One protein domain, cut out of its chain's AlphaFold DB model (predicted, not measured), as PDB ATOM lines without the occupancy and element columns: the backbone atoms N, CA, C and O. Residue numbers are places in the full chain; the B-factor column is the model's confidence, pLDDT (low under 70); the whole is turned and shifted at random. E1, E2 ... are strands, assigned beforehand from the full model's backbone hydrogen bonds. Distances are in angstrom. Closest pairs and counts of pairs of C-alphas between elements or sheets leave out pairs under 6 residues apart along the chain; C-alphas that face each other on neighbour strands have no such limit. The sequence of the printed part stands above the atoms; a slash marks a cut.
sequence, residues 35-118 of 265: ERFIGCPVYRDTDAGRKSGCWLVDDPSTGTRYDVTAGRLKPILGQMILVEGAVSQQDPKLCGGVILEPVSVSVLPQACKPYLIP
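AT A GLANCE: This is residues 35 to 118 of the 265 residues of an uncharacterized protein of Povalibacter uvarum (UniProt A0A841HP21). What shape do these atoms make? One strongly twisted sheet of seven strands is bent back on itself, so that a leaf of E1 and E5 faces a leaf of E4, E3, E2 and E7, with the long strand E6 as the hinge. The fold does not close into a full ring, for the edge strands E1 and E7 are apart, though E1 runs on into E2 and so leads from one leaf to the other. What is it made of? The printed part has 84 residues, no named helix and seven strands, E1 to E7 in order along the chain; the class is all strand, and the mixed sheet runs E1 E5 E6 E4 E3 E2 E7. How large is it? It is compact and rounded, with a radius of gyration of the C-alphas of 11.6 A and spans of 31 by 25 by 23 A.

HOW THE PARTS SIT: Where does the sheet turn back? E6, residues 98 to 111, bends by 105 degrees at residue 102. It pairs with E4, residues 65 to 67, over its residues 98 to 99, parallel, with N 98 and O 65 2.8 A apart. Over residues 100 to 111 it pairs with E5, residues 79 to 87, as an antiparallel hairpin at 160 degrees, with N 82 and O 106 2.8 A apart. What completes each leaf? Edge strand E1, residues 35 to 39, is antiparallel to E5 at 164 degrees, with N 35 and O 85 2.8 A apart. E2, residues 41 to 44, E3, residues 54 to 58, and E4 form a meander, each strand the antiparallel neighbour of the one before, with N 42 and O 56 at 2.8 A and N 66 and O 57 at 2.8 A. Edge strand E7, residues 115 to 117, is parallel to E2 at 20 degrees, with N 43 and O 115 2.9 A apart. How near do the leaves come? The closest C-alphas of E1 and E3, those of Gly 39 and Val 57, are 6.1 A apart, while E3 and E5 are only just apart, at 8.5 A.

IN THESE COORDINATES: Where do the strands begin and end? E1 begins at C-alpha 35, (191.480, 140.112, 163.440), and E7 ends at C-alpha 117, (168.634, 144.859, 164.093). Which are longest? From first to last C-alpha E6 measures 24.1 A, E5 23.1 A, E3 13.2 A and E1 12.0 A.

THE WHOLE: How far does it reach? The two C-alphas farthest apart, those of Gly 49 and Ser 61, are 33.0 A apart. Is it unbroken? The printed part has no cut; the link E4 to E5, 11 residues, is long. Where is confidence low? Residues 47 to 52 and 91 to 92 are under 70, while the mean pLDDT of the printed part is 91.1.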
ATOM      1  N   GLU A  35     192.051 138.938 162.794       95.62
ATOM      2  CA  GLU A  35     191.480 140.112 163.440       95.62
ATOM      3  C   GLU A  35     191.387 139.913 164.948       95.62
ATOM      4  O   GLU A  35     190.984 138.847 165.429       95.62
ATOM      5  N   ARG A  36     191.770 140.952 165.699       96.69
ATOM      6  CA  ARG A  36     191.708 140.977 167.163       96.69
ATOM      7  C   ARG A  36     191.273 142.342 167.660       96.69
ATOM      8  O   ARG A  36     192.013 143.313 167.529       96.69
ATOM      9  N   PHE A  37     190.092 142.409 168.258       98.00
ATOM     10  CA  PHE A  37     189.535 143.659 168.764       98.00
ATOM     11  C   PHE A  37     188.471 143.405 169.830       98.00
ATOM     12  O   PHE A  37     187.962 142.294 169.990       98.00
ATOM     13  N   ILE A  38     188.135 144.460 170.565       98.38
ATOM     14  CA  ILE A  38     187.045 144.472 171.534       98.38
ATOM     15  C   ILE A  38     185.914 145.341 170.991       98.38
ATOM     16  O   ILE A  38     186.147 146.477 170.576       98.38
ATOM     17  N   GLY A  39     184.684 144.829 171.025       97.62
ATOM     18  CA  GLY A  39     183.518 145.542 170.506       97.62
ATOM     19  C   GLY A  39     182.201 145.127 171.155       97.62
ATOM     20  O   GLY A  39     182.123 144.137 171.885       97.62
ATOM     21  N   CYS A  40     181.153 145.903 170.876       97.81
ATOM     22  CA  CYS A  40     179.785 145.565 171.262       97.81
ATOM     23  C   CYS A  40     179.168 144.582 170.271       97.81
ATOM     24  O   CYS A  40     179.122 144.895 169.077       97.81
ATOM     25  N   PRO A  41     178.612 143.454 170.734       97.88
ATOM     26  CA  PRO A  41     177.875 142.570 169.860       97.88
ATOM     27  C   PRO A  41     176.569 143.225 169.401       97.88
ATOM     28  O   PRO A  41     175.836 143.849 170.176       97.88
ATOM     29  N   VAL A  42     176.260 143.013 168.131       97.06
ATOM     30  CA  VAL A  42     175.001 143.342 167.473       97.06
ATOM     31  C   VAL A  42     174.328 142.023 167.121       97.06
ATOM     32  O   VAL A  42     174.913 141.182 166.440       97.06
ATOM     33  N   TYR A  43     173.096 141.830 167.568       95.50
ATOM     34  CA  TYR A  43     172.301 140.686 167.141       95.50
ATOM     35  C   TYR A  43     171.415 141.097 165.969       95.50
ATOM     36  O   TYR A  43     170.641 142.053 166.058       95.50
ATOM     37  N   ARG A  44     171.524 140.361 164.870       93.12
ATOM     38  CA  ARG A  44     170.696 140.511 163.677       93.12
ATOM     39  C   ARG A  44     169.717 139.347 163.608       93.12
ATOM     40  O   ARG A  44     170.118 138.183 163.652       93.12
ATOM     41  N   ASP A  45     168.431 139.666 163.501       89.31
ATOM     42  CA  ASP A  45     167.406 138.655 163.243       89.31
ATOM     43  C   ASP A  45     167.637 137.972 161.881       89.31
ATOM     44  O   ASP A  45     168.343 138.506 161.030       89.31
ATOM     45  N   THR A  46     167.078 136.787 161.644       79.75
ATOM     46  CA  THR A  46     167.252 136.078 160.363       79.75
ATOM     47  C   THR A  46     165.921 135.592 159.819       79.75
ATOM     48  O   THR A  46     165.155 134.940 160.525       79.75
ATOM     49  N   ASP A  47     165.692 135.830 158.532       68.19
ATOM     50  CA  ASP A  47     164.497 135.408 157.790       68.19
ATOM     51  C   ASP A  47     164.373 133.877 157.625       68.19
ATOM     52  O   ASP A  47     163.295 133.358 157.341       68.19
ATOM     53  N   ALA A  48     165.461 133.134 157.854       61.53
ATOM     54  CA  ALA A  48     165.560 131.693 157.621       61.53
ATOM     55  C   ALA A  48     165.181 130.791 158.822       61.53
ATOM     56  O   ALA A  48     165.496 129.598 158.814       61.53
ATOM     57  N   GLY A  49     164.505 131.316 159.851       50.91
ATOM     58  CA  GLY A  49     163.773 130.497 160.831       50.91
ATOM     59  C   GLY A  49     164.604 129.496 161.653       50.91
ATOM     60  O   GLY A  49     164.103 128.420 161.990       50.91
ATOM     61  N   ARG A  50     165.863 129.809 161.999       53.19
ATOM     62  CA  ARG A  50     166.688 128.966 162.890       53.19
ATOM     63  C   ARG A  50     167.083 129.633 164.211       53.19
ATOM     64  O   ARG A  50     167.082 130.843 164.363       53.19
ATOM     65  N   LYS A  51     167.407 128.758 165.171       58.19
ATOM     66  CA  LYS A  51     167.399 128.881 166.645       58.19
ATOM     67  C   LYS A  51     168.296 129.962 167.290       58.19
ATOM     68  O   LYS A  51     168.290 130.084 168.508       58.19
ATOM     69  N   SER A  52     169.057 130.727 166.524       66.94
ATOM     70  CA  SER A  52     169.832 131.872 167.011       66.94
ATOM     71  C   SER A  52     170.226 132.677 165.786       66.94
ATOM     72  O   SER A  52     170.881 132.110 164.911       66.94
ATOM     73  N   GLY A  53     169.796 133.930 165.693       87.19
ATOM     74  CA  GLY A  53     170.126 134.826 164.590       87.19
ATOM     75  C   GLY A  53     171.630 135.045 164.402       87.19
ATOM     76  O   GLY A  53     172.478 134.322 164.927       87.19
ATOM     77  N   CYS A  54     171.972 136.060 163.627       92.12
ATOM     78  CA  CYS A  54     173.357 136.392 163.344       92.12
ATOM     79  C   CYS A  54     173.956 137.236 164.471       92.12
ATOM     80  O   CYS A  54     173.348 138.201 164.934       92.12
ATOM     81  N   TRP A  55     175.171 136.891 164.877       95.44
ATOM     82  CA  TRP A  55     175.972 137.674 165.807       95.44
ATOM     83  C   TRP A  55     177.037 138.436 165.039       95.44
ATOM     84  O   TRP A  55     177.910 137.843 164.406       95.44
ATOM     85  N   LEU A  56     176.947 139.754 165.114       96.44
ATOM     86  CA  LEU A  56     177.829 140.692 164.444       96.44
ATOM     87  C   LEU A  56     178.556 141.539 165.482       96.44
ATOM     88  O   LEU A  56     178.134 141.630 166.634       96.44
ATOM     89  N   VAL A  57     179.638 142.177 165.074       97.88
ATOM     90  CA  VAL A  57     180.386 143.107 165.918       97.88
ATOM     91  C   VAL A  57     181.158 144.062 165.022       97.88
ATOM     92  O   VAL A  57     181.753 143.646 164.027       97.88
ATOM     93  N   ASP A  58     181.112 145.343 165.361       97.44
ATOM     94  CA  ASP A  58     181.854 146.371 164.643       97.44
ATOM     95  C   ASP A  58     183.210 146.558 165.321       97.44
ATOM     96  O   ASP A  58     183.277 146.769 166.536       97.44
ATOM     97  N   ASP A  59     184.289 146.474 164.547       97.25
ATOM     98  CA  ASP A  59     185.608 146.870 165.024       97.25
ATOM     99  C   ASP A  59     185.646 148.400 165.154       97.25
ATOM    100  O   ASP A  59     185.519 149.105 164.147       97.25
ATOM    101  N   PRO A  60     185.830 148.948 166.369       94.88
ATOM    102  CA  PRO A  60     185.804 150.390 166.583       94.88
ATOM    103  C   PRO A  60     186.950 151.130 165.883       94.88
ATOM    104  O   PRO A  60     186.850 152.339 165.687       94.88
ATOM    105  N   SER A  61     188.039 150.440 165.526       94.75
ATOM    106  CA  SER A  61     189.206 151.060 164.897       94.75
ATOM    107  C   SER A  61     189.049 151.231 163.386       94.75
ATOM    108  O   SER A  61     189.457 152.255 162.839       94.75
ATOM    109  N   THR A  62     188.418 150.263 162.716       95.62
ATOM    110  CA  THR A  62     188.234 150.274 161.256       95.62
ATOM    111  C   THR A  62     186.808 150.611 160.824       95.62
ATOM    112  O   THR A  62     186.588 150.986 159.674       95.62
ATOM    113  N   GLY A  63     185.827 150.471 161.719       95.81
ATOM    114  CA  GLY A  63     184.403 150.536 161.388       95.81
ATOM    115  C   GLY A  63     183.894 149.307 160.629       95.81
ATOM    116  O   GLY A  63     182.747 149.299 160.177       95.81
ATOM    117  N   THR A  64     184.723 148.271 160.466       96.38
ATOM    118  CA  THR A  64     184.349 147.050 159.749       96.38
ATOM    119  C   THR A  64     183.413 146.204 160.601       96.38
ATOM    120  O   THR A  64     183.704 145.915 161.762       96.38
ATOM    121  N   ARG A  65     182.303 145.765 160.005       96.06
ATOM    122  CA  ARG A  65     181.369 144.822 160.622       96.06
ATOM    123  C   ARG A  65     181.783 143.386 160.335       96.06
ATOM    124  O   ARG A  65     181.815 142.982 159.172       96.06
ATOM    125  N   TYR A  66     181.996 142.606 161.385       96.94
ATOM    126  CA  TYR A  66     182.360 141.194 161.304       96.94
ATOM    127  C   TYR A  66     181.211 140.275 161.730       96.94
ATOM    128  O   TYR A  66     180.477 140.592 162.666       96.94
ATOM    129  N   ASP A  67     181.070 139.131 161.057       95.25
ATOM    130  CA  ASP A  67     180.222 138.008 161.470       95.25
ATOM    131  C   ASP A  67     181.011 137.065 162.384       95.25
ATOM    132  O   ASP A  67     181.952 136.397 161.952       95.25
ATOM    133  N   VAL A  68     180.584 136.989 163.646       95.88
ATOM    134  CA  VAL A  68     181.154 136.118 164.686       95.88
ATOM    135  C   VAL A  68     180.218 134.963 165.046       95.88
ATOM    136  O   VAL A  68     180.420 134.262 166.040       95.88
ATOM    137  N   THR A  69     179.187 134.718 164.233       93.06
ATOM    138  CA  THR A  69     178.181 133.674 164.471       93.06
ATOM    139  C   THR A  69     178.798 132.279 164.556       93.06
ATOM    140  O   THR A  69     178.243 131.419 165.240       93.06
ATOM    141  N   ALA A  70     179.947 132.037 163.915       90.88
ATOM    142  CA  ALA A  70     180.675 130.768 163.987       90.88
ATOM    143  C   ALA A  70     181.333 130.493 165.357       90.88
ATOM    144  O   ALA A  70     181.754 129.365 165.607       90.88
ATOM    145  N   GLY A  71     181.387 131.483 166.257       91.94
ATOM    146  CA  GLY A  71     181.976 131.339 167.588       91.94
ATOM    147  C   GLY A  71     181.324 130.223 168.404       91.94
ATOM    148  O   GLY A  71     180.105 130.025 168.353       91.94
ATOM    149  N   ARG A  72     182.143 129.478 169.154       89.31
ATOM    150  CA  ARG A  72     181.697 128.355 170.000       89.31
ATOM    151  C   ARG A  72     180.801 128.853 171.131       89.31
ATOM    152  O   ARG A  72     179.672 128.381 171.269       89.31
ATOM    153  N   LEU A  73     181.266 129.861 171.866       91.31
ATOM    154  CA  LEU A  73     180.419 130.677 172.726       91.31
ATOM    155  C   LEU A  73     179.727 131.780 171.926       91.31
ATOM    156  O   LEU A  73     180.289 132.361 170.996       91.31
ATOM    157  N   LYS A  74     178.472 132.053 172.290       92.75
ATOM    158  CA  LYS A  74     177.705 133.163 171.722       92.75
ATOM    159  C   LYS A  74     177.888 134.413 172.583       92.75
ATOM    160  O   LYS A  74     177.955 134.280 173.805       92.75
ATOM    161  N   PRO A  75     177.939 135.607 171.971       96.00
ATOM    162  CA  PRO A  75     177.916 136.853 172.721       96.00
ATOM    163  C   PRO A  75     176.701 136.960 173.648       96.00
ATOM    164  O   PRO A  75     175.648 136.371 173.396       96.00
ATOM    165  N   ILE A  76     176.833 137.786 174.684       95.38
ATOM    166  CA  ILE A  76     175.715 138.216 175.526       95.38
ATOM    167  C   ILE A  76     175.347 139.641 175.119       95.38
ATOM    168  O   ILE A  76     176.190 140.540 175.126       95.38
ATOM    169  N   LEU A  77     174.081 139.859 174.751       94.38
ATOM    170  CA  LEU A  77     173.590 141.197 174.426       94.38
ATOM    171  C   LEU A  77     173.812 142.149 175.606       94.38
ATOM    172  O   LEU A  77     173.387 141.877 176.726       94.38
ATOM    173  N   GLY A  78     174.444 143.288 175.324       96.44
ATOM    174  CA  GLY A  78     174.748 144.307 176.325       96.44
ATOM    175  C   GLY A  78     176.065 144.097 177.080       96.44
ATOM    176  O   GLY A  78     176.343 144.853 178.009       96.44
ATOM    177  N   GLN A  79     176.888 143.120 176.692       98.00
ATOM    178  CA  GLN A  79     178.256 142.958 177.193       98.00
ATOM    179  C   GLN A  79     179.264 143.048 176.052       98.00
ATOM    180  O   GLN A  79     179.019 142.537 174.962       98.00
ATOM    181  N   MET A  80     180.398 143.697 176.307       98.19
ATOM    182  CA  MET A  80     181.520 143.745 175.373       98.19
ATOM    183  C   MET A  80     182.065 142.336 175.141       98.19
ATOM    184  O   MET A  80     182.027 141.483 176.032       98.19
ATOM    185  N   ILE A  81     182.613 142.102 173.955       98.50
ATOM    186  CA  ILE A  81     183.285 140.850 173.617       98.50
ATOM    187  C   ILE A  81     184.697 141.116 173.107       98.50
ATOM    188  O   ILE A  81     184.928 142.096 172.402       98.50
ATOM    189  N   LEU A  82     185.625 140.223 173.443       98.38
ATOM    190  CA  LEU A  82     186.893 140.067 172.742       98.38
ATOM    191  C   LEU A  82     186.670 139.123 171.560       98.38
ATOM    192  O   LEU A  82     186.212 137.991 171.740       98.38
ATOM    193  N   VAL A  83     187.022 139.601 170.373       98.31
ATOM    194  CA  VAL A  83     186.972 138.864 169.114       98.31
ATOM    195  C   VAL A  83     188.394 138.512 168.718       98.31
ATOM    196  O   VAL A  83     189.251 139.389 168.656       98.31
ATOM    197  N   GLU A  84     188.637 137.237 168.432       96.81
ATOM    198  CA  GLU A  84     189.884 136.754 167.843       96.81
ATOM    199  C   GLU A  84     189.514 135.783 166.722       96.81
ATOM    200  O   GLU A  84     188.991 134.704 166.999       96.81
ATOM    201  N   GLY A  85     189.719 136.151 165.459       96.06
ATOM    202  CA  GLY A  85     189.230 135.336 164.345       96.06
ATOM    203  C   GLY A  85     189.971 135.554 163.039       96.06
ATOM    204  O   GLY A  85     190.535 136.615 162.805       96.06
ATOM    205  N   ALA A  86     189.964 134.539 162.182       95.06
ATOM    206  CA  ALA A  86     190.562 134.603 160.856       95.06
ATOM    207  C   ALA A  86     189.523 135.036 159.819       95.06
ATOM    208  O   ALA A  86     188.423 134.480 159.776       95.06
ATOM    209  N   VAL A  87     189.874 135.994 158.960       94.12
ATOM    210  CA  VAL A  87     189.016 136.414 157.845       94.12
ATOM    211  C   VAL A  87     188.847 135.249 156.871       94.12
ATOM    212  O   VAL A  87     189.808 134.753 156.278       94.12
ATOM    213  N   SER A  88     187.601 134.815 156.707       91.56
ATOM    214  CA  SER A  88     187.231 133.728 155.812       91.56
ATOM    215  C   SER A  88     187.146 134.205 154.364       91.56
ATOM    216  O   SER A  88     186.711 135.319 154.081       91.56
ATOM    217  N   GLN A  89     187.506 133.321 153.431       84.88
ATOM    218  CA  GLN A  89     187.342 133.540 151.985       84.88
ATOM    219  C   GLN A  89     185.933 133.159 151.482       84.88
ATOM    220  O   GLN A  89     185.680 133.146 150.278       84.88
ATOM    221  N   GLN A  90     185.021 132.784 152.386       78.88
ATOM    222  CA  GLN A  90     183.631 132.456 152.055       78.88
ATOM    223  C   GLN A  90     182.825 133.699 151.635       78.88
ATOM    224  O   GLN A  90     183.196 134.830 151.941       78.88
ATOM    225  N   ASP A  91     181.697 133.479 150.945       69.12
ATOM    226  CA  ASP A  91     180.818 134.556 150.464       69.12
ATOM    227  C   ASP A  91     180.339 135.449 151.636       69.12
ATOM    228  O   ASP A  91     179.612 134.962 152.510       69.12
ATOM    229  N   PRO A  92     180.681 136.756 151.651       67.69
ATOM    230  CA  PRO A  92     180.366 137.683 152.743       67.69
ATOM    231  C   PRO A  92     178.869 138.020 152.869       67.69
ATOM    232  O   PRO A  92     178.473 138.808 153.726       67.69
ATOM    233  N   LYS A  93     178.001 137.465 152.013       75.06
ATOM    234  CA  LYS A  93     176.551 137.705 152.085       75.06
ATOM    235  C   LYS A  93     175.892 137.097 153.321       75.06
ATOM    236  O   LYS A  93     174.818 137.568 153.701       75.06
ATOM    237  N   LEU A  94     176.495 136.076 153.934       84.19
ATOM    238  CA  LEU A  94     175.960 135.468 155.153       84.19
ATOM    239  C   LEU A  94     175.985 136.477 156.289       84.19
ATOM    240  O   LEU A  94     177.007 137.101 156.554       84.19
ATOM    241  N   CYS A  95     174.846 136.636 156.958       88.56
ATOM    242  CA  CYS A  95     174.703 137.508 158.114       88.56
ATOM    243  C   CYS A  95     175.051 138.989 157.889       88.56
ATOM    244  O   CYS A  95     174.876 139.754 158.828       88.56
ATOM    245  N   GLY A  96     175.474 139.410 156.688       89.75
ATOM    246  CA  GLY A  96     175.790 140.784 156.288       89.75
ATOM    247  C   GLY A  96     176.957 141.423 157.038       89.75
ATOM    248  O   GLY A  96     176.848 142.583 157.442       89.75
ATOM    249  N   GLY A  97     178.032 140.660 157.244       92.44
ATOM    250  CA  GLY A  97     179.310 141.108 157.799       92.44
ATOM    251  C   GLY A  97     180.469 140.283 157.229       92.44
ATOM    252  O   GLY A  97     180.254 139.225 156.640       92.44
ATOM    253  N   VAL A  98     181.703 140.760 157.399       94.88
ATOM    254  CA  VAL A  98     182.909 140.010 157.012       94.88
ATOM    255  C   VAL A  98     183.030 138.776 157.901       94.88
ATOM    256  O   VAL A  98     183.070 138.888 159.123       94.88
ATOM    257  N   ILE A  99     183.068 137.591 157.302       94.31
ATOM    258  CA  ILE A  99     183.033 136.337 158.055       94.31
ATOM    259  C   ILE A  99     184.361 136.092 158.769       94.31
ATOM    260  O   ILE A  99     185.406 136.024 158.121       94.31
ATOM    261  N   LEU A 100     184.295 135.862 160.084       94.88
ATOM    262  CA  LEU A 100     185.404 135.312 160.857       94.88
ATOM    263  C   LEU A 100     185.179 133.817 161.105       94.88
ATOM    264  O   LEU A 100     184.223 133.418 161.773       94.88
ATOM    265  N   GLU A 101     186.052 132.983 160.543       92.31
ATOM    266  CA  GLU A 101     185.990 131.530 160.692       92.31
ATOM    267  C   GLU A 101     187.370 130.896 160.439       92.31
ATOM    268  O   GLU A 101     187.854 130.939 159.306       92.31
ATOM    269  N   PRO A 102     188.007 130.289 161.458       93.12
ATOM    270  CA  PRO A 102     187.545 130.143 162.844       93.12
ATOM    271  C   PRO A 102     187.501 131.474 163.612       93.12
ATOM    272  O   PRO A 102     188.203 132.428 163.280       93.12
ATOM    273  N   VAL A 103     186.674 131.524 164.663       95.38
ATOM    274  CA  VAL A 103     186.553 132.682 165.561       95.38
ATOM    275  C   VAL A 103     186.347 132.249 167.013       95.38
ATOM    276  O   VAL A 103     185.533 131.372 167.316       95.38
ATOM    277  N   SER A 104     187.094 132.882 167.913       95.56
ATOM    278  CA  SER A 104     186.950 132.826 169.364       95.56
ATOM    279  C   SER A 104     186.265 134.106 169.841       95.56
ATOM    280  O   SER A 104     186.671 135.211 169.482       95.56
ATOM    281  N   VAL A 105     185.223 133.947 170.658       97.62
ATOM    282  CA  VAL A 105     184.420 135.048 171.200       97.62
ATOM    283  C   VAL A 105     184.425 134.938 172.712       97.62
ATOM    284  O   VAL A 105     183.778 134.052 173.258       97.62
ATOM    285  N   SER A 106     185.117 135.847 173.392       97.81
ATOM    286  CA  SER A 106     185.123 135.877 174.857       97.81
ATOM    287  C   SER A 106     184.240 137.006 175.363       97.81
ATOM    288  O   SER A 106     184.440 138.156 174.982       97.81
ATOM    289  N   VAL A 107     183.270 136.697 176.223       97.62
ATOM    290  CA  VAL A 107     182.424 137.719 176.849       97.62
ATOM    291  C   VAL A 107     183.200 138.407 177.959       97.62
ATOM    292  O   VAL A 107     183.788 137.752 178.817       97.62
ATOM    293  N   LEU A 108     183.206 139.733 177.936       97.44
ATOM    294  CA  LEU A 108     183.916 140.556 178.898       97.44
ATOM    295  C   LEU A 108     182.930 141.165 179.913       97.44
ATOM    296  O   LEU A 108     181.754 141.366 179.595       97.44
ATOM    297  N   PRO A 109     183.369 141.484 181.144       95.75
ATOM    298  CA  PRO A 109     182.481 142.026 182.174       95.75
ATOM    299  C   PRO A 109     181.973 143.444 181.869       95.75
ATOM    300  O   PRO A 109     180.974 143.872 182.447       95.75
ATOM    301  N   GLN A 110     182.646 144.189 180.986       96.50
ATOM    302  CA  GLN A 110     182.263 145.549 180.623       96.50
ATOM    303  C   GLN A 110     180.913 145.538 179.901       96.50
ATOM    304  O   GLN A 110     180.746 144.902 178.859       96.50
ATOM    305  N   ALA A 111     179.948 146.274 180.446       97.81
ATOM    306  CA  ALA A 111     178.656 146.465 179.808       97.81
ATOM    307  C   ALA A 111     178.775 147.381 178.584       97.81
ATOM    308  O   ALA A 111     179.650 148.246 178.510       97.81
ATOM    309  N   CYS A 112     177.844 147.232 177.650       97.06
ATOM    310  CA  CYS A 112     177.690 148.161 176.551       97.06
ATOM    311  C   CYS A 112     176.247 148.213 176.036       97.06
ATOM    312  O   CYS A 112     175.374 147.492 176.519       97.06
ATOM    313  N   LYS A 113     175.953 149.117 175.096       96.75
ATOM    314  CA  LYS A 113     174.585 149.282 174.596       96.75
ATOM    315  C   LYS A 113     174.177 148.048 173.774       96.75
ATOM    316  O   LYS A 113     174.883 147.719 172.825       96.75
ATOM    317  N   PRO A 114     173.054 147.375 174.092       95.44
ATOM    318  CA  PRO A 114     172.572 146.268 173.278       95.44
ATOM    319  C   PRO A 114     172.033 146.792 171.944       95.44
ATOM    320  O   PRO A 114     171.289 147.775 171.906       95.44
ATOM    321  N   TYR A 115     172.379 146.106 170.858       95.38
ATOM    322  CA  TYR A 115     171.890 146.412 169.519       95.38
ATOM    323  C   TYR A 115     171.202 145.189 168.921       95.38
ATOM    324  O   TYR A 115     171.810 144.130 168.775       95.38
ATOM    325  N   LEU A 116     169.926 145.364 168.577       95.06
ATOM    326  CA  LEU A 116     169.102 144.388 167.876       95.06
ATOM    327  C   LEU A 116     168.675 145.013 166.548       95.06
ATOM    328  O   LEU A 116     168.082 146.094 166.555       95.06
ATOM    329  N   ILE A 117     168.983 144.366 165.430       93.56
ATOM    330  CA  ILE A 117     168.634 144.859 164.093       93.56
ATOM    331  C   ILE A 117     167.791 143.828 163.331       93.56
ATOM    332  O   ILE A 117     167.931 142.624 163.576       93.56
ATOM    333  N   PRO A 118     166.896 144.271 162.426       91.75
ATOM    334  CA  PRO A 118     166.133 143.359 161.580       91.75
ATOM    335  C   PRO A 118     167.056 142.585 160.625       91.75
ATOM    336  O   PRO A 118     168.226 142.922 160.460       91.75
TER     337      PRO A 118